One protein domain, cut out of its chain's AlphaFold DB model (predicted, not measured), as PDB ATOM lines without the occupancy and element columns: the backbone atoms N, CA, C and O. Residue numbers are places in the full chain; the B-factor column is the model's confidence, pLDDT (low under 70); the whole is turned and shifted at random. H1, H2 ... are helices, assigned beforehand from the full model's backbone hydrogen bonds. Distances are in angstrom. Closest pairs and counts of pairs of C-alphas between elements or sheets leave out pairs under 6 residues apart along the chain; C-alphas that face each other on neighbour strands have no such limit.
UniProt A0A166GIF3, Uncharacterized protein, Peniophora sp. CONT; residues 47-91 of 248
ATOM      1  N   ALA A  47      -4.317  -2.519  30.595       87.50
ATOM      2  CA  ALA A  47      -5.481  -3.107  31.249       87.50
ATOM      3  C   ALA A  47      -6.286  -4.007  30.300       87.50
ATOM      4  O   ALA A  47      -6.901  -4.959  30.760       87.50
ATOM      5  N   GLU A  48      -6.258  -3.735  28.994       88.38
ATOM      6  CA  GLU A  48      -6.881  -4.580  27.969       88.38
ATOM      7  C   GLU A  48      -6.124  -5.904  27.774       88.38
ATOM      8  O   GLU A  48      -6.737  -6.969  27.747       88.38
ATOM      9  N   ASP A  49      -4.791  -5.852  27.736       84.88
ATOM     10  CA  ASP A  49      -3.937  -7.024  27.503       84.88
ATOM     11  C   ASP A  49      -3.852  -7.935  28.736       84.88
ATOM     12  O   ASP A  49      -3.792  -9.158  28.619       84.88
ATOM     13  N   THR A  50      -3.896  -7.352  29.937       89.44
ATOM     14  CA  THR A  50      -3.869  -8.103  31.204       89.44
ATOM     15  C   THR A  50      -5.233  -8.653  31.619       89.44
ATOM     16  O   THR A  50      -5.291  -9.545  32.464       89.44
ATOM     17  N   PHE A  51      -6.329  -8.192  31.002       88.44
ATOM     18  CA  PHE A  51      -7.694  -8.624  31.327       88.44
ATOM     19  C   PHE A  51      -7.923 -10.127  31.113       88.44
ATOM     20  O   PHE A  51      -8.688 -10.752  31.845       88.44
ATOM     21  N   PHE A  52      -7.258 -10.712  30.113       89.38
ATOM     22  CA  PHE A  52      -7.400 -12.128  29.758       89.38
ATOM     23  C   PHE A  52      -6.368 -13.038  30.436       89.38
ATOM     24  O   PHE A  52      -6.410 -14.253  30.239       89.38
ATOM     25  N   LEU A  53      -5.437 -12.472  31.209       91.00
ATOM     26  CA  LEU A  53      -4.343 -13.215  31.827       91.00
ATOM     27  C   LEU A  53      -4.749 -13.806  33.179       91.00
ATOM     28  O   LEU A  53      -5.517 -13.222  33.946       91.00
ATOM     29  N   VAL A  54      -4.184 -14.971  33.494       92.69
ATOM     30  CA  VAL A  54      -4.285 -15.559  34.833       92.69
ATOM     31  C   VAL A  54      -3.443 -14.708  35.797       92.69
ATOM     32  O   VAL A  54      -2.407 -14.190  35.386       92.69
ATOM     33  N   PRO A  55      -3.816 -14.561  37.083       88.81
ATOM     34  CA  PRO A  55      -3.052 -13.747  38.034       88.81
ATOM     35  C   PRO A  55      -1.551 -14.066  38.118       88.81
ATOM     36  O   PRO A  55      -0.754 -13.169  38.375       88.81
ATOM     37  N   GLU A  56      -1.156 -15.316  37.874       88.50
ATOM     38  CA  GLU A  56       0.252 -15.724  37.792       88.50
ATOM     39  C   GLU A  56       0.946 -15.137  36.548       88.50
ATOM     40  O   GLU A  56       2.033 -14.569  36.654       88.50
ATOM     41  N   ASP A  57       0.270 -15.161  35.395       90.12
ATOM     42  CA  ASP A  57       0.764 -14.602  34.132       90.12
ATOM     43  C   ASP A  57       0.878 -13.071  34.180       90.12
ATOM     44  O   ASP A  57       1.765 -12.500  33.545       90.12
ATOM     45  N   ILE A  58       0.020 -12.388  34.952       90.38
ATOM     46  CA  ILE A  58       0.074 -10.924  35.125       90.38
ATOM     47  C   ILE A  58       1.404 -10.506  35.770       90.38
ATOM     48  O   ILE A  58       2.030  -9.537  35.335       90.38
ATOM     49  N   VAL A  59       1.882 -11.253  36.768       90.44
ATOM     50  CA  VAL A  59       3.149 -10.949  37.456       90.44
ATOM     51  C   VAL A  59       4.339 -11.118  36.509       90.44
ATOM     52  O   VAL A  59       5.241 -10.271  36.463       90.44
ATOM     53  N   ASP A  60       4.339 -12.189  35.716       92.62
ATOM     54  CA  ASP A  60       5.378 -12.424  34.713       92.62
ATOM     55  C   ASP A  60       5.325 -11.390  33.585       92.62
ATOM     56  O   ASP A  60       6.369 -10.926  33.105       92.62
ATOM     57  N   TYR A  61       4.123 -10.967  33.207       92.06
ATOM     58  CA  TYR A  61       3.903  -9.907  32.240       92.06
ATOM     59  C   TYR A  61       4.475  -8.567  32.719       92.06
ATOM     60  O   TYR A  61       5.268  -7.948  32.003       92.06
ATOM     61  N   GLU A  62       4.193  -8.152  33.955       91.56
ATOM     62  CA  GLU A  62       4.759  -6.931  34.543       91.56
ATOM     63  C   GLU A  62       6.289  -6.993  34.653       91.56
ATOM     64  O   GLU A  62       6.996  -6.025  34.336       91.56
ATOM     65  N   ARG A  63       6.831  -8.150  35.048       93.12
ATOM     66  CA  ARG A  63       8.281  -8.366  35.123       93.12
ATOM     67  C   ARG A  63       8.935  -8.244  33.749       93.12
ATOM     68  O   ARG A  63       9.980  -7.598  33.620       93.12
ATOM     69  N   ASN A  64       8.332  -8.840  32.725       93.00
ATOM     70  CA  ASN A  64       8.826  -8.770  31.354       93.00
ATOM     71  C   ASN A  64       8.657  -7.369  30.758       93.00
ATOM     72  O   ASN A  64       9.566  -6.892  30.080       93.00
ATOM     73  N   LYS A  65       7.568  -6.664  31.074       93.31
ATOM     74  CA  LYS A  65       7.370  -5.256  30.714       93.31
ATOM     75  C   LYS A  65       8.463  -4.370  31.304       93.31
ATOM     76  O   LYS A  65       9.062  -3.577  30.579       93.31
ATOM     77  N   ARG A  66       8.793  -4.550  32.590       93.38
ATOM     78  CA  ARG A  66       9.901  -3.830  33.239       93.38
ATOM     79  C   ARG A  66      11.247  -4.152  32.586       93.38
ATOM     80  O   ARG A  66      12.021  -3.230  32.347       93.38
ATOM     81  N   ARG A  67      11.521  -5.422  32.262       95.44
ATOM     82  CA  ARG A  67      12.746  -5.820  31.535       95.44
ATOM     83  C   ARG A  67      12.839  -5.139  30.171       95.44
ATOM     84  O   ARG A  67      13.814  -4.444  29.918       95.44
ATOM     85  N   ARG A  68      11.783  -5.226  29.357       94.06
ATOM     86  CA  ARG A  68      11.713  -4.582  28.035       94.06
ATOM     87  C   ARG A  68      11.902  -3.068  28.110       94.06
ATOM     88  O   ARG A  68      12.522  -2.501  27.221       94.06
ATOM     89  N   ALA A  69      11.382  -2.406  29.142       94.31
ATOM     90  CA  ALA A  69      11.586  -0.969  29.327       94.31
ATOM     91  C   ALA A  69      13.060  -0.622  29.603       94.31
ATOM     92  O   ALA A  69      13.575   0.349  29.051       94.31
ATOM     93  N   ILE A  70      13.744  -1.430  30.419       94.69
ATOM     94  CA  ILE A  70      15.180  -1.267  30.690       94.69
ATOM     95  C   ILE A  70      15.998  -1.529  29.419       94.69
ATOM     96  O   ILE A  70      16.893  -0.745  29.106       94.69
ATOM     97  N   ASP A  71      15.670  -2.588  28.678       96.38
ATOM     98  CA  ASP A  71      16.368  -2.946  27.441       96.38
ATOM     99  C   ASP A  71      16.189  -1.866  26.370       96.38
ATOM    100  O   ASP A  71      17.181  -1.419  25.806       96.38
ATOM    101  N   LYS A  72      14.970  -1.343  26.182       95.88
ATOM    102  CA  LYS A  72      14.715  -0.202  25.287       95.88
ATOM    103  C   LYS A  72      15.541   1.023  25.662       95.88
ATOM    104  O   LYS A  72      16.177   1.607  24.800       95.88
ATOM    105  N   LEU A  73      15.605   1.385  26.944       95.50
ATOM    106  CA  LEU A  73      16.401   2.536  27.383       95.50
ATOM    107  C   LEU A  73      17.906   2.327  27.146       95.50
ATOM    108  O   LEU A  73      18.639   3.275  26.857       95.50
ATOM    109  N   ARG A  74      18.382   1.085  27.270       95.88
ATOM    110  CA  ARG A  74      19.757   0.725  26.919       95.88
ATOM    111  C   ARG A  74      19.979   0.809  25.412       95.88
ATOM    112  O   ARG A  74      20.983   1.383  25.003       95.88
ATOM    113  N   GLU A  75      19.080   0.248  24.614       95.56
ATOM    114  CA  GLU A  75      19.124   0.307  23.152       95.56
ATOM    115  C   GLU A  75      19.087   1.747  22.653       95.56
ATOM    116  O   GLU A  75      19.896   2.096  21.808       95.56
ATOM    117  N   ASP A  76      18.236   2.600  23.216       93.31
ATOM    118  CA  ASP A  76      18.155   4.015  22.860       93.31
ATOM    119  C   ASP A  76      19.445   4.756  23.218       93.31
ATOM    120  O   ASP A  76      19.922   5.563  22.428       93.31
ATOM    121  N   ARG A  77      20.075   4.435  24.356       92.62
ATOM    122  CA  ARG A  77      21.397   4.984  24.698       92.62
ATOM    123  C   ARG A  77      22.476   4.517  23.724       92.62
ATOM    124  O   ARG A  77      23.293   5.323  23.301       92.62
ATOM    125  N   MET A  78      22.492   3.230  23.380       89.62
ATOM    126  CA  MET A  78      23.447   2.691  22.409       89.62
ATOM    127  C   MET A  78      23.203   3.255  21.008       89.62
ATOM    128  O   MET A  78      24.159   3.516  20.293       89.62
ATOM    129  N   ARG A  79      21.938   3.468  20.630       91.75
ATOM    130  CA  ARG A  79      21.541   4.083  19.363       91.75
ATOM    131  C   ARG A  79      21.933   5.553  19.316       91.75
ATOM    132  O   ARG A  79      22.395   5.978  18.275       91.75
ATOM    133  N   ALA A  80      21.769   6.303  20.406       86.38
ATOM    134  CA  ALA A  80      22.216   7.692  20.478       86.38
ATOM    135  C   ALA A  80      23.736   7.791  20.285       86.38
ATOM    136  O   ALA A  80      24.184   8.562  19.455       86.38
ATOM    137  N   LEU A  81      24.513   6.930  20.954       81.88
ATOM    138  CA  LEU A  81      25.965   6.877  20.753       81.88
ATOM    139  C   LEU A  81      26.349   6.468  19.325       81.88
ATOM    140  O   LEU A  81      27.248   7.051  18.743       81.88
ATOM    141  N   ALA A  82      25.661   5.477  18.751       79.56
ATOM    142  CA  ALA A  82      25.917   5.058  17.376       79.56
ATOM    143  C   ALA A  82      25.519   6.131  16.350       79.56
ATOM    144  O   ALA A  82      26.158   6.229  15.313       79.56
ATOM    145  N   ALA A  83      24.474   6.915  16.630       76.50
ATOM    146  CA  ALA A  83      24.072   8.037  15.792       76.50
ATOM    147  C   ALA A  83      25.101   9.169  15.863       76.50
ATOM    148  O   ALA A  83      25.444   9.697  14.816       76.50
ATOM    149  N   ASP A  84      25.641   9.475  17.045       65.56
ATOM    150  CA  ASP A  84      26.727  10.450  17.196       65.56
ATOM    151  C   ASP A  84      27.997   9.988  16.449       65.56
ATOM    152  O   ASP A  84      28.591  10.781  15.728       65.56
ATOM    153  N   ASP A  85      28.373   8.703  16.537       64.00
ATOM    154  CA  ASP A  85      29.515   8.134  15.794       64.00
ATOM    155  C   ASP A  85      29.285   8.135  14.266       64.00
ATOM    156  O   ASP A  85      30.218   8.336  13.490       64.00
ATOM    157  N   GLU A  86      28.057   7.867  13.803       58.44
ATOM    158  CA  GLU A  86      27.705   7.862  12.375       58.44
ATOM    159  C   GLU A  86      27.584   9.288  11.815       58.44
ATOM    160  O   GLU A  86      27.965   9.528  10.671       58.44
ATOM    161  N   GLU A  87      27.122  10.245  12.622       56.47
ATOM    162  CA  GLU A  87      27.097  11.670  12.288       56.47
ATOM    163  C   GLU A  87      28.524  12.259  12.305       56.47
ATOM    164  O   GLU A  87      28.879  12.956  11.360       56.47
ATOM    165  N   GLU A  88      29.398  11.871  13.247       52.88
ATOM    166  CA  GLU A  88      30.843  12.189  13.214       52.88
ATOM    167  C   GLU A  88      31.577  11.515  12.042       52.88
ATOM    168  O   GLU A  88      32.528  12.080  11.507       52.88
ATOM    169  N   ALA A  89      31.167  10.318  11.617       51.19
ATOM    170  CA  ALA A  89      31.750   9.657  10.448       51.19
ATOM    171  C   ALA A  89      31.245  10.247   9.116       51.19
ATOM    172  O   ALA A  89      31.951  10.173   8.106       51.19
ATOM    173  N   ALA A  90      30.028  10.802   9.101       50.59
ATOM    174  CA  ALA A  90      29.432  11.487   7.954       50.59
ATOM    175  C   ALA A  90      29.850  12.963   7.859       50.59
ATOM    176  O   ALA A  90      29.881  13.515   6.754       50.59
ATOM    177  N   GLU A  91      30.231  13.590   8.975       50.19
ATOM    178  CA  GLU A  91      31.125  14.745   8.989       50.19
ATOM    179  C   GLU A  91      32.506  14.278   8.515       50.19
ATOM    180  O   GLU A  91      33.419  14.053   9.304       50.19
TER     181      GLU A  91
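AT A GLANCE: This is residues 47 to 91 of the 248 residues of an uncharacterized protein of Peniophora sp. CONT (UniProt A0A166GIF3). One long helix, H2, makes nearly the whole length of a thin rod, and beside its first turns the residues that come before it, 47 to 54, fold back as a small hook that holds the very short helix H1. Residues 63 to 91 stand free. The printed part has 45 residues with two named helices, H1 then H2, and no named strand; the class is all helix. It is extended, with a radius of gyration of the C-alphas of 17.3 A, and spans 53 by 16 by 9 A.

IN THESE COORDINATES: H1 is residues 47 to 50, beginning at C-alpha 47 at (-5.481, -3.107, 31.249). H2 is residues 55 to 90, 51.0 A from C-alpha 55 at (-3.052, -13.747, 38.034) to C-alpha 90 at (29.432, 11.487, 7.954).

HOW THE PARTS SIT: H1 and H2 are close but not clearly touching; their closest C-alphas, those of Thr 50 and Ile 58, are 6.2 A apart. In H2, 31 of 32 O i to N i+4 pairs are within hydrogen-bond range; H1 is too short for such a pair.

THE WHOLE: The C-alphas farthest apart, those of Val 54 and Glu 91, are 53.3 A apart. The printed part has no cut, and the link from H1 to H2 is tight. Residues 84 to 91 have pLDDT under 70.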